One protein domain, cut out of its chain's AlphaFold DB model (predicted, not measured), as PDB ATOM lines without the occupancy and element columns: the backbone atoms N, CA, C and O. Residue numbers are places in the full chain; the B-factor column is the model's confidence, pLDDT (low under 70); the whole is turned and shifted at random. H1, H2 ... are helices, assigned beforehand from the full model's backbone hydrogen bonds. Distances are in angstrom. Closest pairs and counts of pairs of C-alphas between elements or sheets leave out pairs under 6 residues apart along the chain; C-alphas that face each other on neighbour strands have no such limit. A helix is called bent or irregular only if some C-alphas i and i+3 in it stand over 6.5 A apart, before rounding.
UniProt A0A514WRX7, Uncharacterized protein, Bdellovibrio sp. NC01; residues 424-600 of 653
ATOM      1  N   CYS A 424      45.184  28.569 -48.745       85.38
ATOM      2  CA  CYS A 424      46.430  27.985 -49.224       85.38
ATOM      3  C   CYS A 424      47.411  27.652 -48.108       85.38
ATOM      4  O   CYS A 424      47.895  26.522 -48.071       85.38
ATOM      5  N   GLY A 425      47.661  28.596 -47.196       84.88
ATOM      6  CA  GLY A 425      48.526  28.354 -46.042       84.88
ATOM      7  C   GLY A 425      48.032  27.164 -45.218       84.88
ATOM      8  O   GLY A 425      48.765  26.197 -45.037       84.88
ATOM      9  N   SER A 426      46.751  27.173 -44.832       88.19
ATOM     10  CA  SER A 426      46.152  26.071 -44.071       88.19
ATOM     11  C   SER A 426      46.130  24.748 -44.844       88.19
ATOM     12  O   SER A 426      46.402  23.701 -44.274       88.19
ATOM     13  N   ASN A 427      45.832  24.764 -46.144       90.00
ATOM     14  CA  ASN A 427      45.804  23.557 -46.969       90.00
ATOM     15  C   ASN A 427      47.196  22.918 -47.084       90.00
ATOM     16  O   ASN A 427      47.330  21.705 -46.962       90.00
ATOM     17  N   GLN A 428      48.236  23.729 -47.297       88.88
ATOM     18  CA  GLN A 428      49.620  23.255 -47.344       88.88
ATOM     19  C   GLN A 428      50.091  22.735 -45.983       88.88
ATOM     20  O   GLN A 428      50.738  21.691 -45.942       88.88
ATOM     21  N   GLU A 429      49.724  23.416 -44.894       88.69
ATOM     22  CA  GLU A 429      49.967  22.968 -43.520       88.69
ATOM     23  C   GLU A 429      49.328  21.595 -43.279       88.69
ATOM     24  O   GLU A 429      50.039  20.648 -42.969       88.69
ATOM     25  N   TYR A 430      48.033  21.421 -43.566       92.12
ATOM     26  CA  TYR A 430      47.355  20.129 -43.396       92.12
ATOM     27  C   TYR A 430      47.942  19.011 -44.270       92.12
ATOM     28  O   TYR A 430      48.026  17.866 -43.829       92.12
ATOM     29  N   LEU A 431      48.359  19.306 -45.506       90.88
ATOM     30  CA  LEU A 431      49.026  18.319 -46.364       90.88
ATOM     31  C   LEU A 431      50.410  17.929 -45.823       90.88
ATOM     32  O   LEU A 431      50.776  16.751 -45.873       90.88
ATOM     33  N   GLY A 432      51.173  18.906 -45.324       90.25
ATOM     34  CA  GLY A 432      52.465  18.697 -44.675       90.25
ATOM     35  C   GLY A 432      52.321  17.857 -43.411       90.25
ATOM     36  O   GLY A 432      52.926  16.790 -43.313       90.25
ATOM     37  N   ASP A 433      51.421  18.270 -42.524       87.62
ATOM     38  CA  ASP A 433      51.072  17.572 -41.294       87.62
ATOM     39  C   ASP A 433      50.660  16.129 -41.567       87.62
ATOM     40  O   ASP A 433      51.175  15.216 -40.937       87.62
ATOM     41  N   MET A 434      49.803  15.874 -42.559       89.94
ATOM     42  CA  MET A 434      49.401  14.507 -42.907       89.94
ATOM     43  C   MET A 434      50.548  13.640 -43.411       89.94
ATOM     44  O   MET A 434      50.579  12.428 -43.166       89.94
ATOM     45  N   LYS A 435      51.476  14.227 -44.166       90.81
ATOM     46  CA  LYS A 435      52.668  13.525 -44.639       90.81
ATOM     47  C   LYS A 435      53.575  13.172 -43.461       90.81
ATOM     48  O   LYS A 435      54.057  12.035 -43.383       90.81
ATOM     49  N   ASP A 436      53.766  14.109 -42.543       86.94
ATOM     50  CA  ASP A 436      54.572  13.926 -41.341       86.94
ATOM     51  C   ASP A 436      53.912  12.933 -40.377       86.94
ATOM     52  O   ASP A 436      54.586  12.030 -39.875       86.94
ATOM     53  N   TYR A 437      52.587  12.999 -40.230       87.69
ATOM     54  CA  TYR A 437      51.751  12.071 -39.471       87.69
ATOM     55  C   TYR A 437      51.941  10.639 -39.967       87.69
ATOM     56  O   TYR A 437      52.372   9.767 -39.211       87.69
ATOM     57  N   LYS A 438      51.718  10.391 -41.267       89.06
ATOM     58  CA  LYS A 438      51.904   9.065 -41.887       89.06
ATOM     59  C   LYS A 438      53.338   8.551 -41.718       89.06
ATOM     60  O   LYS A 438      53.542   7.369 -41.429       89.06
ATOM     61  N   SER A 439      54.328   9.433 -41.854       90.00
ATOM     62  CA  SER A 439      55.746   9.084 -41.702       90.00
ATOM     63  C   SER A 439      56.101   8.715 -40.256       90.00
ATOM     64  O   SER A 439      56.813   7.738 -40.024       90.00
ATOM     65  N   ALA A 440      55.577   9.457 -39.276       87.94
ATOM     66  CA  ALA A 440      55.783   9.200 -37.852       87.94
ATOM     67  C   ALA A 440      55.025   7.956 -37.363       87.94
ATOM     68  O   ALA A 440      55.532   7.216 -36.518       87.94
ATOM     69  N   MET A 441      53.843   7.689 -37.923       91.75
ATOM     70  CA  MET A 441      53.045   6.506 -37.611       91.75
ATOM     71  C   MET A 441      53.699   5.204 -38.063       91.75
ATOM     72  O   MET A 441      53.633   4.226 -37.329       91.75
ATOM     73  N   ALA A 442      54.310   5.154 -39.250       94.19
ATOM     74  CA  ALA A 442      54.810   3.909 -39.841       94.19
ATOM     75  C   ALA A 442      55.635   3.014 -38.878       94.19
ATOM     76  O   ALA A 442      55.301   1.834 -38.732       94.19
ATOM     77  N   PRO A 443      56.661   3.518 -38.156       93.69
ATOM     78  CA  PRO A 443      57.388   2.701 -37.180       93.69
ATOM     79  C   PRO A 443      56.546   2.307 -35.955       93.69
ATOM     80  O   PRO A 443      56.781   1.250 -35.367       93.69
ATOM     81  N   LEU A 444      55.571   3.130 -35.562       94.38
ATOM     82  CA  LEU A 444      54.683   2.866 -34.427       94.38
ATOM     83  C   LEU A 444      53.629   1.812 -34.773       94.38
ATOM     84  O   LEU A 444      53.373   0.929 -33.961       94.38
ATOM     85  N   ILE A 445      53.103   1.822 -35.999       94.56
ATOM     86  CA  ILE A 445      52.224   0.774 -36.528       94.56
ATOM     87  C   ILE A 445      52.923  -0.587 -36.445       94.56
ATOM     88  O   ILE A 445      52.330  -1.552 -35.972       94.56
ATOM     89  N   LEU A 446      54.201  -0.673 -36.833       94.50
ATOM     90  CA  LEU A 446      54.974  -1.918 -36.736       94.50
ATOM     91  C   LEU A 446      55.166  -2.377 -35.282       94.50
ATOM     92  O   LEU A 446      55.092  -3.575 -35.004       94.50
ATOM     93  N   LYS A 447      55.382  -1.436 -34.353       95.62
ATOM     94  CA  LYS A 447      55.550  -1.719 -32.919       95.62
ATOM     95  C   LYS A 447      54.247  -2.191 -32.264       95.62
ATOM     96  O   LYS A 447      54.245  -3.210 -31.577       95.62
ATOM     97  N   TYR A 448      53.156  -1.456 -32.469       95.94
ATOM     98  CA  TYR A 448      51.862  -1.682 -31.817       95.94
ATOM     99  C   TYR A 448      50.971  -2.683 -32.561       95.94
ATOM    100  O   TYR A 448      50.046  -3.226 -31.964       95.94
ATOM    101  N   LYS A 449      51.248  -2.948 -33.845       96.50
ATOM    102  CA  LYS A 449      50.411  -3.747 -34.759       96.50
ATOM    103  C   LYS A 449      48.984  -3.198 -34.893       96.50
ATOM    104  O   LYS A 449      48.031  -3.958 -35.046       96.50
ATOM    105  N   ILE A 450      48.846  -1.873 -34.836       95.12
ATOM    106  CA  ILE A 450      47.576  -1.152 -34.968       95.12
ATOM    107  C   ILE A 450      47.692  -0.206 -36.161       95.12
ATOM    108  O   ILE A 450      48.505   0.712 -36.130       95.12
ATOM    109  N   ASN A 451      46.882  -0.434 -37.199       92.00
ATOM    110  CA  ASN A 451      46.868   0.393 -38.413       92.00
ATOM    111  C   ASN A 451      45.917   1.593 -38.313       92.00
ATOM    112  O   ASN A 451      46.073   2.555 -39.058       92.00
ATOM    113  N   ASP A 452      44.920   1.524 -37.427       91.94
ATOM    114  CA  ASP A 452      43.958   2.603 -37.234       91.94
ATOM    115  C   ASP A 452      44.595   3.747 -36.419       91.94
ATOM    116  O   ASP A 452      45.027   3.508 -35.285       91.94
ATOM    117  N   PRO A 453      44.672   4.980 -36.955       91.38
ATOM    118  CA  PRO A 453      45.337   6.096 -36.285       91.38
ATOM    119  C   PRO A 453      44.807   6.425 -34.893       91.38
ATOM    120  O   PRO A 453      45.577   6.719 -33.971       91.38
ATOM    121  N   LYS A 454      43.490   6.335 -34.723       92.62
ATOM    122  CA  LYS A 454      42.807   6.616 -33.467       92.62
ATOM    123  C   LYS A 454      43.129   5.551 -32.426       92.62
ATOM    124  O   LYS A 454      43.577   5.892 -31.333       92.62
ATOM    125  N   GLN A 455      43.000   4.271 -32.772       95.38
ATOM    126  CA  GLN A 455      43.366   3.171 -31.876       95.38
ATOM    127  C   GLN A 455      44.861   3.174 -31.534       95.38
ATOM    128  O   GLN A 455      45.221   2.905 -30.387       95.38
ATOM    129  N   LEU A 456      45.739   3.514 -32.486       94.69
ATOM    130  CA  LEU A 456      47.179   3.613 -32.235       94.69
ATOM    131  C   LEU A 456      47.478   4.713 -31.214       94.69
ATOM    132  O   LEU A 456      48.206   4.483 -30.250       94.69
ATOM    133  N   THR A 457      46.887   5.895 -31.404       94.44
ATOM    134  CA  THR A 457      47.064   7.035 -30.495       94.44
ATOM    135  C   THR A 457      46.586   6.694 -29.083       94.44
ATOM    136  O   THR A 457      47.309   6.934 -28.118       94.44
ATOM    137  N   LEU A 458      45.416   6.061 -28.948       95.88
ATOM    138  CA  LEU A 458      44.884   5.635 -27.649       95.88
ATOM    139  C   LEU A 458      45.755   4.561 -26.977       95.88
ATOM    140  O   LEU A 458      45.955   4.601 -25.762       95.88
ATOM    141  N   ALA A 459      46.322   3.629 -27.747       96.62
ATOM    142  CA  ALA A 459      47.248   2.631 -27.214       96.62
ATOM    143  C   ALA A 459      48.529   3.276 -26.657       96.62
ATOM    144  O   ALA A 459      48.980   2.904 -25.573       96.62
ATOM    145  N   ILE A 460      49.072   4.277 -27.356       95.50
ATOM    146  CA  ILE A 460      50.227   5.055 -26.894       95.50
ATOM    147  C   ILE A 460      49.896   5.803 -25.596       95.50
ATOM    148  O   ILE A 460      50.644   5.712 -24.623       95.50
ATOM    149  N   VAL A 461      48.758   6.500 -25.555       94.62
ATOM    150  CA  VAL A 461      48.284   7.234 -24.368       94.62
ATOM    151  C   VAL A 461      48.138   6.301 -23.166       94.62
ATOM    152  O   VAL A 461      48.588   6.627 -22.070       94.62
ATOM    153  N   LYS A 462      47.581   5.102 -23.367       95.38
ATOM    154  CA  LYS A 462      47.453   4.085 -22.317       95.38
ATOM    155  C   LYS A 462      48.810   3.601 -21.797       95.38
ATOM    156  O   LYS A 462      48.969   3.379 -20.595       95.38
ATOM    157  N   ASP A 463      49.795   3.431 -22.674       96.06
ATOM    158  CA  ASP A 463      51.150   3.053 -22.267       96.06
ATOM    159  C   ASP A 463      51.865   4.181 -21.500       96.06
ATOM    160  O   ASP A 463      52.595   3.891 -20.553       96.06
ATOM    161  N   ILE A 464      51.607   5.451 -21.834       93.00
ATOM    162  CA  ILE A 464      52.102   6.613 -21.073       93.00
ATOM    163  C   ILE A 464      51.449   6.670 -19.689       93.00
ATOM    164  O   ILE A 464      52.155   6.681 -18.685       93.00
ATOM    165  N   ARG A 465      50.112   6.614 -19.613       92.25
ATOM    166  CA  ARG A 465      49.369   6.637 -18.338       92.25
ATOM    167  C   ARG A 465      49.734   5.482 -17.406       92.25
ATOM    168  O   ARG A 465      49.709   5.634 -16.193       92.25
ATOM    169  N   SER A 466      50.083   4.320 -17.961       94.06
ATOM    170  CA  SER A 466      50.533   3.162 -17.172       94.06
ATOM    171  C   SER A 466      52.020   3.193 -16.800       94.06
ATOM    172  O   SER A 466      52.502   2.253 -16.171       94.06
ATOM    173  N   GLY A 467      52.761   4.234 -17.195       92.19
ATOM    174  CA  GLY A 467      54.188   4.385 -16.903       92.19
ATOM    175  C   GLY A 467      55.114   3.489 -17.731       92.19
ATOM    176  O   GLY A 467      56.316   3.455 -17.477       92.19
ATOM    177  N   LYS A 468      54.601   2.769 -18.738       94.06
ATOM    178  CA  LYS A 468      55.439   1.967 -19.650       94.06
ATOM    179  C   LYS A 468      56.259   2.833 -20.598       94.06
ATOM    180  O   LYS A 468      57.304   2.398 -21.078       94.06
ATOM    181  N   ILE A 469      55.761   4.029 -20.903       92.50
ATOM    182  CA  ILE A 469      56.472   5.053 -21.662       92.50
ATOM    183  C   ILE A 469      56.641   6.253 -20.750       92.50
ATOM    184  O   ILE A 469      55.660   6.835 -20.293       92.50
ATOM    185  N   HIS A 470      57.891   6.629 -20.513       89.06
ATOM    186  CA  HIS A 470      58.213   7.831 -19.770       89.06
ATOM    187  C   HIS A 470      58.451   8.981 -20.749       89.06
ATOM    188  O   HIS A 470      59.351   8.915 -21.589       89.06
ATOM    189  N   CYS A 471      57.625  10.018 -20.649       87.12
ATOM    190  CA  CYS A 471      57.813  11.264 -21.372       87.12
ATOM    191  C   CYS A 471      58.292  12.316 -20.370       87.12
ATOM    192  O   CYS A 471      57.532  12.683 -19.478       87.12
ATOM    193  N   ASP A 472      59.535  12.779 -20.503       80.38
ATOM    194  CA  ASP A 472      60.056  13.888 -19.697       80.38
ATOM    195  C   ASP A 472      59.347  15.183 -20.131       80.38
ATOM    196  O   ASP A 472      59.670  15.779 -21.162       80.38
ATOM    197  N   VAL A 473      58.288  15.538 -19.399       69.94
ATOM    198  CA  VAL A 473      57.413  16.687 -19.671       69.94
ATOM    199  C   VAL A 473      57.949  17.995 -19.094       69.94
ATOM    200  O   VAL A 473      57.575  19.056 -19.600       69.94
ATOM    201  N   ASP A 474      58.837  17.920 -18.099       68.12
ATOM    202  CA  ASP A 474      59.367  19.079 -17.370       68.12
ATOM    203  C   ASP A 474      60.477  19.796 -18.156       68.12
ATOM    204  O   ASP A 474      60.689  20.995 -17.985       68.12
ATOM    205  N   ASN A 475      61.135  19.090 -19.085       62.06
ATOM    206  CA  ASN A 475      62.178  19.626 -19.966       62.06
ATOM    207  C   ASN A 475      61.768  19.652 -21.447       62.06
ATOM    208  O   ASN A 475      62.623  19.496 -22.327       62.06
ATOM    209  N   PHE A 476      60.473  19.803 -21.756       62.03
ATOM    210  CA  PHE A 476      60.007  19.821 -23.145       62.03
ATOM    211  C   PHE A 476      60.485  21.087 -23.883       62.03
ATOM    212  O   PHE A 476      59.789  22.095 -23.967       62.03
ATOM    213  N   ASP A 477      61.687  21.015 -24.448       64.88
ATOM    214  CA  ASP A 477      62.168  21.917 -25.488       64.88
ATOM    215  C   ASP A 477      61.820  21.298 -26.856       64.88
ATOM    216  O   ASP A 477      62.274  20.182 -27.156       64.88
ATOM    217  N   PRO A 478      61.058  21.988 -27.723       63.78
ATOM    218  CA  PRO A 478      60.789  21.539 -29.089       63.78
ATOM    219  C   PRO A 478      62.058  21.170 -29.879       63.78
ATOM    220  O   PRO A 478      62.017  20.279 -30.730       63.78
ATOM    221  N   GLN A 479      63.207  21.788 -29.573       64.69
ATOM    222  CA  GLN A 479      64.498  21.477 -30.197       64.69
ATOM    223  C   GLN A 479      65.060  20.108 -29.774       64.69
ATOM    224  O   GLN A 479      65.845  19.504 -30.509       64.69
ATOM    225  N   PHE A 480      64.628  19.564 -28.630       64.62
ATOM    226  CA  PHE A 480      64.996  18.227 -28.153       64.62
ATOM    227  C   PHE A 480      63.946  17.155 -28.458       64.62
ATOM    228  O   PHE A 480      64.105  16.018 -28.015       64.62
ATOM    229  N   ALA A 481      62.939  17.442 -29.292       62.25
ATOM    230  CA  ALA A 481      61.916  16.466 -29.679       62.25
ATOM    231  C   ALA A 481      62.492  15.156 -30.264       62.25
ATOM    232  O   ALA A 481      61.872  14.102 -30.160       62.25
ATOM    233  N   ASN A 482      63.704  15.194 -30.832       64.31
ATOM    234  CA  ASN A 482      64.406  14.014 -31.354       64.31
ATOM    235  C   ASN A 482      65.011  13.103 -30.266       64.31
ATOM    236  O   ASN A 482      65.407  11.981 -30.573       64.31
ATOM    237  N   LYS A 483      65.110  13.577 -29.016       66.06
ATOM    238  CA  LYS A 483      65.574  12.800 -27.851       66.06
ATOM    239  C   LYS A 483      64.426  12.131 -27.092       66.06
ATOM    240  O   LYS A 483      64.678  11.248 -26.278       66.06
ATOM    241  N   LEU A 484      63.184  12.541 -27.353       75.00
ATOM    242  CA  LEU A 484      62.001  11.926 -26.763       75.00
ATOM    243  C   LEU A 484      61.770  10.527 -27.337       75.00
ATOM    244  O   LEU A 484      62.126  10.234 -28.483       75.00
ATOM    245  N   ALA A 485      61.105   9.672 -26.557       83.38
ATOM    246  CA  ALA A 485      60.539   8.445 -27.101       83.38
ATOM    247  C   ALA A 485      59.644   8.791 -28.307       83.38
ATOM    248  O   ALA A 485      58.929   9.800 -28.298       83.38
ATOM    249  N   LYS A 486      59.696   7.961 -29.357       88.94
ATOM    250  CA  LYS A 486      59.007   8.219 -30.636       88.94
ATOM    251  C   LYS A 486      57.508   8.446 -30.442       88.94
ATOM    252  O   LYS A 486      56.906   9.222 -31.171       88.94
ATOM    253  N   GLU A 487      56.936   7.803 -29.437       92.50
ATOM    254  CA  GLU A 487      55.555   7.926 -28.995       92.50
ATOM    255  C   GLU A 487      55.229   9.309 -28.422       92.50
ATOM    256  O   GLU A 487      54.246   9.923 -28.828       92.50
ATOM    257  N   CYS A 488      56.075   9.838 -27.534       89.94
ATOM    258  CA  CYS A 488      55.899  11.177 -26.967       89.94
ATOM    259  C   CYS A 488      56.046  12.249 -28.060       89.94
ATOM    260  O   CYS A 488      55.246  13.181 -28.140       89.94
ATOM    261  N   ALA A 489      57.036  12.082 -28.947       84.94
ATOM    262  CA  ALA A 489      57.227  12.959 -30.099       84.94
ATOM    263  C   ALA A 489      56.031  12.900 -31.065       84.94
ATOM    264  O   ALA A 489      55.612  13.932 -31.583       84.94
ATOM    265  N   PHE A 490      55.455  11.712 -31.280       89.00
ATOM    266  CA  PHE A 490      54.254  11.531 -32.090       89.00
ATOM    267  C   PHE A 490      53.049  12.270 -31.502       89.00
ATOM    268  O   PHE A 490      52.377  12.980 -32.238       89.00
ATOM    269  N   LEU A 491      52.783  12.171 -30.198       88.56
ATOM    270  CA  LEU A 491      51.655  12.888 -29.588       88.56
ATOM    271  C   LEU A 491      51.833  14.409 -29.638       88.56
ATOM    272  O   LEU A 491      50.918  15.133 -30.035       88.56
ATOM    273  N   SER A 492      53.034  14.884 -29.301       82.25
ATOM    274  CA  SER A 492      53.336  16.315 -29.276       82.25
ATOM    275  C   SER A 492      53.199  16.967 -30.656       82.25
ATOM    276  O   SER A 492      52.546  18.005 -30.774       82.25
ATOM    277  N   ARG A 493      53.726  16.329 -31.714       78.44
ATOM    278  CA  ARG A 493      53.617  16.835 -33.097       78.44
ATOM    279  C   ARG A 493      52.176  16.957 -33.586       78.44
ATOM    280  O   ARG A 493      51.914  17.752 -34.476       78.44
ATOM    281  N   HIS A 494      51.240  16.223 -32.991       80.19
ATOM    282  CA  HIS A 494      49.838  16.209 -33.409       80.19
ATOM    283  C   HIS A 494      48.915  16.899 -32.403       80.19
ATOM    284  O   HIS A 494      47.747  16.541 -32.262       80.19
ATOM    285  N   SER A 495      49.435  17.926 -31.716       83.25
ATOM    286  CA  SER A 495      48.662  18.806 -30.826       83.25
ATOM    287  C   SER A 495      47.933  18.070 -29.691       83.25
ATOM    288  O   SER A 495      46.856  18.487 -29.235       83.25
ATOM    289  N   ILE A 496      48.534  16.975 -29.215       88.38
ATOM    290  CA  ILE A 496      48.151  16.265 -27.993       88.38
ATOM    291  C   ILE A 496      49.298  16.476 -26.991       88.38
ATOM    292  O   ILE A 496      50.257  15.698 -26.981       88.38
ATOM    293  N   PRO A 497      49.263  17.562 -26.189       85.62
ATOM    294  CA  PRO A 497      50.322  17.858 -25.234       85.62
ATOM    295  C   PRO A 497      50.422  16.728 -24.220       85.62
ATOM    296  O   PRO A 497      49.425  16.355 -23.602       85.62
ATOM    297  N   VAL A 498      51.622  16.190 -24.031       86.12
ATOM    298  CA  VAL A 498      51.820  15.059 -23.120       86.12
ATOM    299  C   VAL A 498      51.482  15.446 -21.676       86.12
ATOM    300  O   VAL A 498      50.945  14.624 -20.941       86.12
ATOM    301  N   GLN A 499      51.670  16.717 -21.306       83.81
ATOM    302  CA  GLN A 499      51.276  17.259 -20.002       83.81
ATOM    303  C   GLN A 499      49.777  17.074 -19.717       83.81
ATOM    304  O   GLN A 499      49.398  16.823 -18.581       83.81
ATOM    305  N   MET A 500      48.928  17.154 -20.749       84.19
ATOM    306  CA  MET A 500      47.476  16.950 -20.638       84.19
ATOM    307  C   MET A 500      47.073  15.468 -20.584       84.19
ATOM    308  O   MET A 500      45.892  15.150 -20.515       84.19
ATOM    309  N   ILE A 501      48.036  14.552 -20.678       85.25
ATOM    310  CA  ILE A 501      47.823  13.108 -20.514       85.25
ATOM    311  C   ILE A 501      48.367  12.639 -19.164       85.25
ATOM    312  O   ILE A 501      47.856  11.681 -18.589       85.25
ATOM    313  N   THR A 502      49.445  13.268 -18.688       82.00
ATOM    314  CA  THR A 502      50.150  12.866 -17.467       82.00
ATOM    315  C   THR A 502      49.725  13.648 -16.225       82.00
ATOM    316  O   THR A 502      50.091  13.240 -15.129       82.00
ATOM    317  N   SER A 503      49.014  14.772 -16.374       79.56
ATOM    318  CA  SER A 503      48.533  15.589 -15.253       79.56
ATOM    319  C   SER A 503      47.108  15.218 -14.852       79.56
ATOM    320  O   SER A 503      46.202  15.279 -15.682       79.56
ATOM    321  N   ASP A 504      46.902  14.946 -13.562       77.25
ATOM    322  CA  ASP A 504      45.577  14.707 -12.973       77.25
ATOM    323  C   ASP A 504      44.646  15.934 -13.088       77.25
ATOM    324  O   ASP A 504      43.424  15.792 -13.090       77.25
ATOM    325  N   GLU A 505      45.200  17.148 -13.206       70.94
ATOM    326  CA  GLU A 505      44.426  18.398 -13.281       70.94
ATOM    327  C   GLU A 505      43.892  18.702 -14.690       70.94
ATOM    328  O   GLU A 505      42.908  19.427 -14.838       70.94
ATOM    329  N   PHE A 506      44.526  18.152 -15.731       76.94
ATOM    330  CA  PHE A 506      44.244  18.481 -17.135       76.94
ATOM    331  C   PHE A 506      44.014  17.242 -18.013       76.94
ATOM    332  O   PHE A 506      44.159  17.338 -19.234       76.94
ATOM    333  N   ASP A 507      43.671  16.099 -17.407       81.94
ATOM    334  CA  ASP A 507      43.571  14.814 -18.103       81.94
ATOM    335  C   ASP A 507      42.514  14.847 -19.218       81.94
ATOM    336  O   ASP A 507      41.305  14.951 -18.986       81.94
ATOM    337  N   MET A 508      42.981  14.759 -20.463       89.12
ATOM    338  CA  MET A 508      42.113  14.656 -21.629       89.12
ATOM    339  C   MET A 508      41.475  13.270 -21.709       89.12
ATOM    340  O   MET A 508      42.170  12.261 -21.781       89.12
ATOM    341  N   THR A 509      40.153  13.183 -21.827       91.94
ATOM    342  CA  THR A 509      39.484  11.882 -21.966       91.94
ATOM    343  C   THR A 509      39.863  11.176 -23.274       91.94
ATOM    344  O   THR A 509      40.202  11.813 -24.276       91.94
ATOM    345  N   ASP A 510      39.743   9.846 -23.304       92.31
ATOM    346  CA  ASP A 510      39.970   9.051 -24.522       92.31
ATOM    347  C   ASP A 510      39.096   9.531 -25.693       92.31
ATOM    348  O   ASP A 510      39.542   9.548 -26.838       92.31
ATOM    349  N   GLU A 511      37.871   9.986 -25.411       92.38
ATOM    350  CA  GLU A 511      36.973  10.573 -26.407       92.38
ATOM    351  C   GLU A 511      37.512  11.901 -26.958       92.38
ATOM    352  O   GLU A 511      37.508  12.115 -28.171       92.38
ATOM    353  N   GLN A 512      38.030  12.788 -26.102       90.50
ATOM    354  CA  GLN A 512      38.632  14.051 -26.542       90.50
ATOM    355  C   GLN A 512      39.875  13.813 -27.409       90.50
ATOM    356  O   GLN A 512      40.053  14.483 -28.428       90.50
ATOM    357  N   ILE A 513      40.713  12.844 -27.034       91.69
ATOM    358  CA  ILE A 513      41.908  12.453 -27.795       91.69
ATOM    359  C   ILE A 513      41.504  11.865 -29.148       91.69
ATOM    360  O   ILE A 513      41.992  12.307 -30.188       91.69
ATOM    361  N   ALA A 514      40.564  10.920 -29.148       90.94
ATOM    362  CA  ALA A 514      39.992  10.338 -30.353       90.94
ATOM    363  C   ALA A 514      39.446  11.403 -31.314       90.94
ATOM    364  O   ALA A 514      39.778  11.389 -32.496       90.94
ATOM    365  N   ASN A 515      38.657  12.350 -30.801       88.94
ATOM    366  CA  ASN A 515      38.075  13.423 -31.599       88.94
ATOM    367  C   ASN A 515      39.146  14.363 -32.169       88.94
ATOM    368  O   ASN A 515      39.006  14.831 -33.298       88.94
ATOM    369  N   LYS A 516      40.236  14.635 -31.434       90.19
ATOM    370  CA  LYS A 516      41.373  15.402 -31.974       90.19
ATOM    371  C   LYS A 516      42.042  14.684 -33.145       90.19
ATOM    372  O   LYS A 516      42.288  15.324 -34.165       90.19
ATOM    373  N   VAL A 517      42.301  13.381 -33.017       90.88
ATOM    374  CA  VAL A 517      42.897  12.573 -34.096       90.88
ATOM    375  C   VAL A 517      41.973  12.524 -35.309       90.88
ATOM    376  O   VAL A 517      42.419  12.805 -36.418       90.88
ATOM    377  N   ASP A 518      40.685  12.244 -35.099       90.12
ATOM    378  CA  ASP A 518      39.690  12.202 -36.175       90.12
ATOM    379  C   ASP A 518      39.631  13.553 -36.910       90.12
ATOM    380  O   ASP A 518      39.716  13.594 -38.134       90.12
ATOM    381  N   ASN A 519      39.586  14.676 -36.183       89.25
ATOM    382  CA  ASN A 519      39.593  16.013 -36.784       89.25
ATOM    383  C   ASN A 519      40.872  16.308 -37.578       89.25
ATOM    384  O   ASN A 519      40.798  16.915 -38.647       89.25
ATOM    385  N   HIS A 520      42.036  15.892 -37.074       90.00
ATOM    386  CA  HIS A 520      43.308  16.060 -37.775       90.00
ATOM    387  C   HIS A 520      43.305  15.303 -39.112       90.00
ATOM    388  O   HIS A 520      43.561  15.898 -40.158       90.00
ATOM    389  N   MET A 521      42.898  14.030 -39.089       91.62
ATOM    390  CA  MET A 521      42.780  13.193 -40.288       91.62
ATOM    391  C   MET A 521      41.771  13.764 -41.291       91.62
ATOM    392  O   MET A 521      42.066  13.856 -42.480       91.62
ATOM    393  N   ILE A 522      40.603  14.214 -40.817       93.00
ATOM    394  CA  ILE A 522      39.559  14.813 -41.660       93.00
ATOM    395  C   ILE A 522      40.050  16.103 -42.333       93.00
ATOM    396  O   ILE A 522      39.753  16.316 -43.506       93.00
ATOM    397  N   ASN A 523      40.797  16.966 -41.629       93.44
ATOM    398  CA  ASN A 523      41.388  18.172 -42.230       93.44
ATOM    399  C   ASN A 523      42.394  17.817 -43.327       93.44
ATOM    400  O   ASN A 523      42.378  18.417 -44.398       93.44
ATOM    401  N   GLY A 524      43.234  16.822 -43.062       94.31
ATOM    402  CA  GLY A 524      44.197  16.292 -44.009       94.31
ATOM    403  C   GLY A 524      43.580  15.744 -45.291       94.31
ATOM    404  O   GLY A 524      43.990  16.082 -46.400       94.31
ATOM    405  N   ASP A 525      42.546  14.926 -45.130       94.44
ATOM    406  CA  ASP A 525      41.780  14.369 -46.238       94.44
ATOM    407  C   ASP A 525      41.038  15.474 -47.010       94.44
ATOM    408  O   ASP A 525      41.079  15.520 -48.240       94.44
ATOM    409  N   ALA A 526      40.411  16.423 -46.312       93.94
ATOM    410  CA  ALA A 526      39.788  17.580 -46.950       93.94
ATOM    411  C   ALA A 526      40.806  18.405 -47.754       93.94
ATOM    412  O   ALA A 526      40.478  18.865 -48.846       93.94
ATOM    413  N   ALA A 527      42.042  18.531 -47.264       94.12
ATOM    414  CA  ALA A 527      43.115  19.230 -47.962       94.12
ATOM    415  C   ALA A 527      43.555  18.499 -49.240       94.12
ATOM    416  O   ALA A 527      43.784  19.112 -50.286       94.12
ATOM    417  N   GLU A 528      43.606  17.165 -49.193       93.00
ATOM    418  CA  GLU A 528      43.868  16.341 -50.373       93.00
ATOM    419  C   GLU A 528      42.758  16.494 -51.424       93.00
ATOM    420  O   GLU A 528      43.051  16.646 -52.613       93.00
ATOM    421  N   LEU A 529      41.487  16.503 -51.002       92.06
ATOM    422  CA  LEU A 529      40.361  16.771 -51.900       92.06
ATOM    423  C   LEU A 529      40.407  18.195 -52.459       92.06
ATOM    424  O   LEU A 529      40.205  18.376 -53.658       92.06
ATOM    425  N   TYR A 530      40.713  19.195 -51.631       92.38
ATOM    426  CA  TYR A 530      40.814  20.588 -52.064       92.38
ATOM    427  C   TYR A 530      41.861  20.744 -53.172       92.38
ATOM    428  O   TYR A 530      41.550  21.265 -54.242       92.38
ATOM    429  N   ASN A 531      43.059  20.190 -52.972       89.81
ATOM    430  CA  ASN A 531      44.133  20.224 -53.967       89.81
ATOM    431  C   ASN A 531      43.765  19.503 -55.279       89.81
ATOM    432  O   ASN A 531      44.242  19.863 -56.349       89.81
ATOM    433  N   LYS A 532      42.907  18.476 -55.213       87.56
ATOM    434  CA  LYS A 532      42.428  17.754 -56.402       87.56
ATOM    435  C   LYS A 532      41.273  18.450 -57.112       87.56
ATOM    436  O   LYS A 532      41.079  18.207 -58.297       87.56
ATOM    437  N   TRP A 533      40.450  19.219 -56.402       88.31
ATOM    438  CA  TRP A 533      39.184  19.729 -56.934       88.31
ATOM    439  C   TRP A 533      39.210  21.204 -57.303       88.31
ATOM    440  O   TRP A 533      38.419  21.598 -58.163       88.31
ATOM    441  N   TYR A 534      40.071  22.006 -56.681       89.69
ATOM    442  CA  TYR A 534      40.062  23.462 -56.800       89.69
ATOM    443  C   TYR A 534      41.268  23.985 -57.569       89.69
ATOM    444  O   TYR A 534      42.304  23.333 -57.675       89.69
ATOM    445  N   ILE A 535      41.128  25.196 -58.105       84.25
ATOM    446  CA  ILE A 535      42.243  25.927 -58.710       84.25
ATOM    447  C   ILE A 535      43.033  26.650 -57.612       84.25
ATOM    448  O   ILE A 535      42.446  27.351 -56.785       84.25
ATOM    449  N   GLY A 536      44.361  26.555 -57.670       82.75
ATOM    450  CA  GLY A 536      45.294  27.348 -56.863       82.75
ATOM    451  C   GLY A 536      46.207  26.495 -55.980       82.75
ATOM    452  O   GLY A 536      46.113  25.275 -55.974       82.75
ATOM    453  N   GLY A 537      47.151  27.134 -55.287       73.19
ATOM    454  CA  GLY A 537      48.193  26.460 -54.497       73.19
ATOM    455  C   GLY A 537      49.411  26.000 -55.302       73.19
ATOM    456  O   GLY A 537      50.449  25.689 -54.719       73.19
ATOM    457  N   GLU A 538      49.322  26.025 -56.633       74.56
ATOM    458  CA  GLU A 538      50.414  25.696 -57.545       74.56
ATOM    459  C   GLU A 538      51.173  26.942 -58.034       74.56
ATOM    460  O   GLU A 538      50.683  28.074 -57.999       74.56
ATOM    461  N   THR A 539      52.393  26.723 -58.531       68.94
ATOM    462  CA  THR A 539      53.191  27.758 -59.198       68.94
ATOM    463  C   THR A 539      52.952  27.717 -60.704       68.94
ATOM    464  O   THR A 539      53.306  26.747 -61.370       68.94
ATOM    465  N   VAL A 540      52.419  28.802 -61.264       64.56
ATOM    466  CA  VAL A 540      52.220  28.987 -62.705       64.56
ATOM    467  C   VAL A 540      53.212  30.033 -63.204       64.56
ATOM    468  O   VAL A 540      53.216  31.166 -62.730       64.56
ATOM    469  N   ALA A 541      54.080  29.657 -64.149       72.69
ATOM    470  CA  ALA A 541      55.107  30.545 -64.714       72.69
ATOM    471  C   ALA A 541      55.980  31.252 -63.645       72.69
ATOM    472  O   ALA A 541      56.261  32.446 -63.734       72.69
ATOM    473  N   GLY A 542      56.379  30.518 -62.600       70.56
ATOM    474  CA  GLY A 542      57.189  31.055 -61.498       70.56
ATOM    475  C   GLY A 542      56.422  31.948 -60.513       70.56
ATOM    476  O   GLY A 542      57.048  32.621 -59.696       70.56
ATOM    477  N   LYS A 543      55.084  31.984 -60.582       65.62
ATOM    478  CA  LYS A 543      54.217  32.721 -59.655       65.62
ATOM    479  C   LYS A 543      53.260  31.774 -58.940       65.62
ATOM    480  O   LYS A 543      52.529  31.033 -59.589       65.62
ATOM    481  N   THR A 544      53.251  31.811 -57.612       70.38
ATOM    482  CA  THR A 544      52.289  31.057 -56.801       70.38
ATOM    483  C   THR A 544      50.898  31.651 -56.976       70.38
ATOM    484  O   THR A 544      50.696  32.840 -56.732       70.38
ATOM    485  N   VAL A 545      49.941  30.833 -57.410       74.88
ATOM    486  CA  VAL A 545      48.538  31.235 -57.527       74.88
ATOM    487  C   VAL A 545      47.853  30.971 -56.185       74.88
ATOM    488  O   VAL A 545      47.915  29.838 -55.702       74.88
ATOM    489  N   PRO A 546      47.193  31.968 -55.566       77.19
ATOM    490  CA  PRO A 546      46.412  31.743 -54.359       77.19
ATOM    491  C   PRO A 546      45.334  30.687 -54.581       77.19
ATOM    492  O   PRO A 546      44.809  30.521 -55.681       77.19
ATOM    493  N   CYS A 547      44.988  29.986 -53.514       86.50
ATOM    494  CA  CYS A 547      43.920  29.006 -53.526       86.50
ATOM    495  C   CYS A 547      42.588  29.713 -53.781       86.50
ATOM    496  O   CYS A 547      42.397  30.857 -53.370       86.50
ATOM    497  N   THR A 548      41.675  29.062 -54.492       88.19
ATOM    498  CA  THR A 548      40.381  29.649 -54.857       88.19
ATOM    499  C   THR A 548      39.241  28.745 -54.417       88.19
ATOM    500  O   THR A 548      39.403  27.545 -54.240       88.19
ATOM    501  N   ASP A 549      38.051  29.296 -54.271       87.19
ATOM    502  CA  ASP A 549      36.788  28.556 -54.173       87.19
ATOM    503  C   ASP A 549      36.287  28.058 -55.549       87.19
ATOM    504  O   ASP A 549      35.187  27.518 -55.659       87.19
ATOM    505  N   ILE A 550      37.077  28.218 -56.623       87.19
ATOM    506  CA  ILE A 550      36.718  27.751 -57.964       87.19
ATOM    507  C   ILE A 550      37.019  26.263 -58.066       87.19
ATOM    508  O   ILE A 550      38.177  25.845 -58.145       87.19
ATOM    509  N   ARG A 551      35.951  25.470 -58.120       86.06
ATOM    510  CA  ARG A 551      36.020  24.020 -58.272       86.06
ATOM    511  C   ARG A 551      35.925  23.604 -59.740       86.06
ATOM    512  O   ARG A 551      35.041  24.066 -60.456       86.06
ATOM    513  N   VAL A 552      36.810  22.706 -60.169       83.44
ATOM    514  CA  VAL A 552      36.875  22.183 -61.548       83.44
ATOM    515  C   VAL A 552      36.550  20.692 -61.610       83.44
ATOM    516  O   VAL A 552      35.878  20.260 -62.543       83.44
ATOM    517  N   TRP A 553      36.995  19.906 -60.622       78.06
ATOM    518  CA  TRP A 553      36.927  18.434 -60.674       78.06
ATOM    519  C   TRP A 553      36.071  17.795 -59.574       78.06
ATOM    520  O   TRP A 553      36.064  16.577 -59.424       78.06
ATOM    521  N   GLY A 554      35.335  18.605 -58.813       77.38
ATOM    522  CA  GLY A 554      34.389  18.131 -57.803       77.38
ATOM    523  C   GLY A 554      32.947  18.556 -58.103       77.38
ATOM    524  O   GLY A 554      32.663  19.088 -59.176       77.38
ATOM    525  N   PRO A 555      32.014  18.330 -57.165       76.62
ATOM    526  CA  PRO A 555      30.598  18.643 -57.370       76.62
ATOM    527  C   PRO A 555      30.357  20.147 -57.554       76.62
ATOM    528  O   PRO A 555      31.208  20.947 -57.207       76.62
ATOM    529  N   ALA A 556      29.193  20.583 -58.032       74.06
ATOM    530  CA  ALA A 556      28.915  22.025 -58.129       74.06
ATOM    531  C   ALA A 556      28.615  22.678 -56.760       74.06
ATOM    532  O   ALA A 556      28.989  23.824 -56.532       74.06
ATOM    533  N   ASP A 557      27.979  21.953 -55.832       78.56
ATOM    534  CA  ASP A 557      27.545  22.478 -54.528       78.56
ATOM    535  C   ASP A 557      27.815  21.462 -53.408       78.56
ATOM    536  O   ASP A 557      27.107  20.466 -53.301       78.56
ATOM    537  N   LEU A 558      28.835  21.702 -52.575       79.12
ATOM    538  CA  LEU A 558      29.154  20.839 -51.427       79.12
ATOM    539  C   LEU A 558      28.259  21.100 -50.212       79.12
ATOM    540  O   LEU A 558      28.274  20.308 -49.275       79.12
ATOM    541  N   THR A 559      27.469  22.179 -50.197       71.88
ATOM    542  CA  THR A 559      26.697  22.545 -49.002       71.88
ATOM    543  C   THR A 559      25.398  21.753 -48.877       71.88
ATOM    544  O   THR A 559      24.706  21.872 -47.864       71.88
ATOM    545  N   LYS A 560      25.037  20.937 -49.872       69.50
ATOM    546  CA  LYS A 560      23.826  20.100 -49.887       69.50
ATOM    547  C   LYS A 560      24.145  18.666 -50.322       69.50
ATOM    548  O   LYS A 560      23.701  18.243 -51.391       69.50
ATOM    549  N   PRO A 561      24.898  17.903 -49.521       59.28
ATOM    550  CA  PRO A 561      25.160  16.517 -49.862       59.28
ATOM    551  C   PRO A 561      23.861  15.705 -49.792       59.28
ATOM    552  O   PRO A 561      23.250  15.578 -48.734       59.28
ATOM    553  N   THR A 562      23.408  15.153 -50.915       58.75
ATOM    554  CA  THR A 562      22.391  14.089 -50.923       58.75
ATOM    555  C   THR A 562      23.081  12.721 -50.942       58.75
ATOM    556  O   THR A 562      24.223  12.606 -51.367       58.75
ATOM    557  N   GLU A 563      22.436  11.626 -50.536       52.97
ATOM    558  CA  GLU A 563      23.078  10.296 -50.658       52.97
ATOM    559  C   GLU A 563      23.432   9.941 -52.117       52.97
ATOM    560  O   GLU A 563      24.443   9.291 -52.387       52.97
ATOM    561  N   SER A 564      22.650  10.442 -53.081       57.59
ATOM    562  CA  SER A 564      22.946  10.358 -54.519       57.59
ATOM    563  C   SER A 564      24.137  11.219 -54.966       57.59
ATOM    564  O   SER A 564      24.656  11.026 -56.065       57.59
ATOM    565  N   PHE A 565      24.574  12.169 -54.139       60.72
ATOM    566  CA  PHE A 565      25.644  13.119 -54.431       60.72
ATOM    567  C   PHE A 565      27.026  12.489 -54.245       60.72
ATOM    568  O   PHE A 565      27.859  12.567 -55.145       60.72
ATOM    569  N   PHE A 566      27.266  11.797 -53.127       60.56
ATOM    570  CA  PHE A 566      28.568  11.167 -52.867       60.56
ATOM    571  C   PHE A 566      28.805   9.889 -53.675       60.56
ATOM    572  O   PHE A 566      29.954   9.565 -53.962       60.56
ATOM    573  N   GLY A 567      27.741   9.196 -54.093       57.56
ATOM    574  CA  GLY A 567      27.847   7.976 -54.901       57.56
ATOM    575  C   GLY A 567      28.384   8.185 -56.325       57.56
ATOM    576  O   GLY A 567      28.839   7.222 -56.932       57.56
ATOM    577  N   ASN A 568      28.354   9.418 -56.847       59.03
ATOM    578  CA  ASN A 568      28.712   9.739 -58.237       59.03
ATOM    579  C   ASN A 568      30.040  10.496 -58.394       59.03
ATOM    580  O   ASN A 568      30.449  10.795 -59.514       59.03
ATOM    581  N   LEU A 569      30.704  10.844 -57.293       64.56
ATOM    582  CA  LEU A 569      31.970  11.570 -57.332       64.56
ATOM    583  C   LEU A 569      33.147  10.594 -57.318       64.56
ATOM    584  O   LEU A 569      33.092   9.558 -56.654       64.56
ATOM    585  N   SER A 570      34.231  10.933 -58.023       67.06
ATOM    586  CA  SER A 570      35.454  10.128 -58.010       67.06
ATOM    587  C   SER A 570      36.112  10.203 -56.630       67.06
ATOM    588  O   SER A 570      36.897  11.108 -56.331       67.06
ATOM    589  N   LYS A 571      35.763   9.252 -55.771       79.25
ATOM    590  CA  LYS A 571      36.445   9.002 -54.507       79.25
ATOM    591  C   LYS A 571      37.827   8.396 -54.801       79.25
ATOM    592  O   LYS A 571      37.912   7.554 -55.693       79.25
ATOM    593  N   PRO A 572      38.891   8.757 -54.061       83.50
ATOM    594  CA  PRO A 572      40.149   8.015 -54.126       83.50
ATOM    595  C   PRO A 572      39.929   6.516 -53.855       83.50
ATOM    596  O   PRO A 572      39.149   6.151 -52.969       83.50
ATOM    597  N   ASP A 573      40.599   5.652 -54.620       82.75
ATOM    598  CA  ASP A 573      40.345   4.202 -54.620       82.75
ATOM    599  C   ASP A 573      40.529   3.554 -53.236       82.75
ATOM    600  O   ASP A 573      39.841   2.592 -52.895       82.75
ATOM    601  N   ASP A 574      41.415   4.110 -52.407       85.75
ATOM    602  CA  ASP A 574      41.762   3.620 -51.072       85.75
ATOM    603  C   ASP A 574      40.873   4.179 -49.941       85.75
ATOM    604  O   ASP A 574      41.061   3.833 -48.772       85.75
ATOM    605  N   TRP A 575      39.905   5.053 -50.235       89.38
ATOM    606  CA  TRP A 575      39.093   5.696 -49.194       89.38
ATOM    607  C   TRP A 575      37.816   4.915 -48.894       89.38
ATOM    608  O   TRP A 575      37.144   4.424 -49.790       89.38
ATOM    609  N   GLY A 576      37.405   4.838 -47.627       88.62
ATOM    610  CA  GLY A 576      36.058   4.381 -47.258       88.62
ATOM    611  C   GLY A 576      34.982   5.427 -47.587       88.62
ATOM    612  O   GLY A 576      35.301   6.599 -47.783       88.62
ATOM    613  N   LYS A 577      33.701   5.021 -47.624       86.06
ATOM    614  CA  LYS A 577      32.564   5.953 -47.792       86.06
ATOM    615  C   LYS A 577      32.555   7.013 -46.679       86.06
ATOM    616  O   LYS A 577      32.605   8.195 -46.983       86.06
ATOM    617  N   ASP A 578      32.617   6.580 -45.419       87.69
ATOM    618  CA  ASP A 578      32.621   7.463 -44.238       87.69
ATOM    619  C   ASP A 578      33.770   8.491 -44.256       87.69
ATOM    620  O   ASP A 578      33.541   9.686 -44.086       87.69
ATOM    621  N   ARG A 579      35.002   8.044 -44.551       89.81
ATOM    622  CA  ARG A 579      36.181   8.921 -44.694       89.81
ATOM    623  C   ARG A 579      35.948  10.007 -45.746       89.81
ATOM    624  O   ARG A 579      36.182  11.185 -45.490       89.81
ATOM    625  N   TYR A 580      35.457   9.609 -46.919       88.44
ATOM    626  CA  TYR A 580      35.196  10.523 -48.026       88.44
ATOM    627  C   TYR A 580      34.071  11.519 -47.732       88.44
ATOM    628  O   TYR A 580      34.207  12.702 -48.048       88.44
ATOM    629  N   GLU A 581      32.986  11.068 -47.100       86.75
ATOM    630  CA  GLU A 581      31.870  11.927 -46.697       86.75
ATOM    631  C   GLU A 581      32.318  12.966 -45.667       86.75
ATOM    632  O   GLU A 581      32.063  14.155 -45.854       86.75
ATOM    633  N   LYS A 582      33.074  12.560 -44.639       89.19
ATOM    634  CA  LYS A 582      33.623  13.481 -43.631       89.19
ATOM    635  C   LYS A 582      34.581  14.508 -44.235       89.19
ATOM    636  O   LYS A 582      34.459  15.697 -43.941       89.19
ATOM    637  N   ALA A 583      35.494  14.075 -45.105       91.69
ATOM    638  CA  ALA A 583      36.424  14.967 -45.798       91.69
ATOM    639  C   ALA A 583      35.691  15.971 -46.702       91.69
ATOM    640  O   ALA A 583      35.978  17.165 -46.677       91.69
ATOM    641  N   SER A 584      34.692  15.506 -47.455       89.06
ATOM    642  CA  SER A 584      33.893  16.360 -48.341       89.06
ATOM    643  C   SER A 584      33.017  17.342 -47.566       89.06
ATOM    644  O   SER A 584      32.908  18.507 -47.940       89.06
ATOM    645  N   GLN A 585      32.416  16.902 -46.458       87.38
ATOM    646  CA  GLN A 585      31.663  17.781 -45.572       87.38
ATOM    647  C   GLN A 585      32.609  18.839 -44.982       87.38
ATOM    648  O   GLN A 585      32.281  20.024 -44.970       87.38
ATOM    649  N   ARG A 586      33.830  18.461 -44.573       91.19
ATOM    650  CA  ARG A 586      34.823  19.415 -44.054       91.19
ATOM    651  C   ARG A 586      35.211  20.449 -45.096       91.19
ATOM    652  O   ARG A 586      35.237  21.638 -44.789       91.19
ATOM    653  N   LEU A 587      35.415  20.014 -46.325       91.00
ATOM    654  CA  LEU A 587      35.648  20.877 -47.472       91.00
ATOM    655  C   LEU A 587      34.476  21.847 -47.721       91.00
ATOM    656  O   LEU A 587      34.702  23.025 -47.984       91.00
ATOM    657  N   ALA A 588      33.229  21.409 -47.511       89.62
ATOM    658  CA  ALA A 588      32.059  22.291 -47.545       89.62
ATOM    659  C   ALA A 588      32.145  23.428 -46.508       89.62
ATOM    660  O   ALA A 588      31.709  24.546 -46.785       89.62
ATOM    661  N   THR A 589      32.740  23.184 -45.327       89.62
ATOM    662  CA  THR A 589      32.961  24.256 -44.331       89.62
ATOM    663  C   THR A 589      33.919  25.327 -44.838       89.62
ATOM    664  O   THR A 589      33.777  26.496 -44.491       89.62
ATOM    665  N   TRP A 590      34.871  24.952 -45.694       91.31
ATOM    666  CA  TRP A 590      35.817  25.890 -46.287       91.31
ATOM    667  C   TRP A 590      35.141  26.759 -47.348       91.31
ATOM    668  O   TRP A 590      35.374  27.967 -47.357       91.31
ATOM    669  N   ASP A 591      34.245  26.194 -48.163       90.25
ATOM    670  CA  ASP A 591      33.450  26.964 -49.134       90.25
ATOM    671  C   ASP A 591      32.559  28.003 -48.457       90.25
ATOM    672  O   ASP A 591      32.500  29.162 -48.874       90.25
ATOM    673  N   VAL A 592      31.838  27.604 -47.403       90.31
ATOM    674  CA  VAL A 592      30.961  28.548 -46.702       90.31
ATOM    675  C   VAL A 592      31.756  29.619 -45.966       90.31
ATOM    676  O   VAL A 592      31.238  30.716 -45.793       90.31
ATOM    677  N   ASP A 593      33.016  29.365 -45.603       89.44
ATOM    678  CA  ASP A 593      33.895  30.402 -45.064       89.44
ATOM    679  C   ASP A 593      34.268  31.461 -46.123       89.44
ATOM    680  O   ASP A 593      34.379  32.642 -45.775       89.44
ATOM    681  N   PHE A 594      34.429  31.090 -47.405       91.25
ATOM    682  CA  PHE A 594      34.542  32.069 -48.502       91.25
ATOM    683  C   PHE A 594      33.264  32.898 -48.609       91.25
ATOM    684  O   PHE A 594      33.325  34.120 -48.483       91.25
ATOM    685  N   LYS A 595      32.103  32.235 -48.724       92.06
ATOM    686  CA  LYS A 595      30.795  32.910 -48.790       92.06
ATOM    687  C   LYS A 595      30.562  33.840 -47.600       92.06
ATOM    688  O   LYS A 595      30.031  34.934 -47.767       92.06
ATOM    689  N   TRP A 596      30.956  33.420 -46.398       91.25
ATOM    690  CA  TRP A 596      30.834  34.222 -45.186       91.25
ATOM    691  C   TRP A 596      31.666  35.498 -45.270       91.25
ATOM    692  O   TRP A 596      31.139  36.590 -45.071       91.25
ATOM    693  N   THR A 597      32.947  35.354 -45.611       91.88
ATOM    694  CA  THR A 597      33.894  36.473 -45.701       91.88
ATOM    695  C   THR A 597      33.466  37.461 -46.791       91.88
ATOM    696  O   THR A 597      33.434  38.671 -46.568       91.88
ATOM    697  N   GLU A 598      33.037  36.954 -47.949       93.88
ATOM    698  CA  GLU A 598      32.476  37.761 -49.035       93.88
ATOM    699  C   GLU A 598      31.204  38.502 -48.613       93.88
ATOM    700  O   GLU A 598      31.077  39.699 -48.864       93.88
ATOM    701  N   ALA A 599      30.274  37.830 -47.929       94.12
ATOM    702  CA  ALA A 599      29.033  38.451 -47.479       94.12
ATOM    703  C   ALA A 599      29.277  39.547 -46.429       94.12
ATOM    704  O   ALA A 599      28.597  40.571 -46.453       94.12
ATOM    705  N   GLN A 600      30.268  39.369 -45.547       93.56
ATOM    706  CA  GLN A 600      30.711  40.402 -44.606       93.56
ATOM    707  C   GLN A 600      31.242  41.640 -45.336       93.56
ATOM    708  O   GLN A 600      30.823  42.762 -45.043       93.56
TER     709      GLN A 600
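Overview. This is residues 424 to 600 of the 653 residues of an uncharacterized protein of Bdellovibrio sp. NC01 (UniProt A0A514WRX7). Look first for the longest helix, H1, which packs slantwise on one side of the middle helix H6, while H8 crosses the other side of H6. H2 packs on H6 and on the later part of H1, and the short helices H4 and H3 lie in turn outward from H1. The printed part has 177 residues, with eight named helices, H1 to H8 in chain order, and no named strand; the class is all helix. It is only just compact, close to loose, with a radius of gyration of the C-alphas of 18.8 A and spans of 51 by 40 by 35 A.

Arrangement. Begin with H1, residues 424 to 448, which has a kink of 36 degrees near residue 442 and is only just irregular: C-alphas 440 and 443 are 6.7 A apart. Its residues 427 to 434 touch H6, residues 510 to 533, opposite ways at a steep tilt of 54 degrees; the closest C-alphas, of Tyr 430 and Gly 524, are 5.0 A apart. Its residues 441 to 448 touch H2, residues 453 to 465, closest at Tyr 448 and Leu 456, C-alphas 7.1 A apart. H2 touches H6 at a shallow tilt of 32 degrees, only just short of steep, with C-alphas 454 and 514 closest at 5.6 A. H4, residues 486 to 493, touches H1 at Ala 440 and Phe 490, their closest C-alphas, 6.4 A apart. H3, residues 478 to 483, is irregular, with C-alphas 479 and 482 7.6 A apart; it is close to H4 but not clearly touching, the closest C-alphas, 481 and 489, being 5.9 A apart. H5, residues 499 to 502, touches H2, C-alphas 465 and 502 being closest at 6.3 A. Now find H8, residues 577 to 600, about perpendicular to H6 at 73 degrees; they touch, closest at the C-alphas of Ala 526 and Ala 583, 4.4 A apart. H7, residues 563 to 566, is close to H8 but not clearly touching, C-alphas 566 and 581 being closest at 7.0 A. H1 and H8 are apart. Every O i to N i+4 pair is within hydrogen-bond range in H2, H4, H6 and H8, against 19 of 21 in H1 and 0 of 2 in H3, where 2 of 3 O i to N i+3 pairs are; H5 and H7 are too short for an O i to N i+4 pair.

Along the chain. Find C-alpha 424 at (46.430, 27.985, -49.224); from there H1 runs 34.8 A to C-alpha 448. H2 spans 18.4 A. H6 starts at (39.970, 9.051, -24.522) and spans 34.1 A, and H8 runs 34.6 A to C-alpha 600 at (30.711, 40.402, -44.606).

Size, cuts and confidence. The farthest C-alphas, of Ser 466 and Ala 541, are 55.1 A apart. The printed part has no cut. The links H2 to H3 and H6 to H7 are long, of 12 and 29 residues; in the second, residues 539 to 540 pair antiparallel with 543 to 544. Mean pLDDT of the printed part is 84.5; it is under 70 at residues 473 to 483, 539 to 540, 543 and 560 to 570.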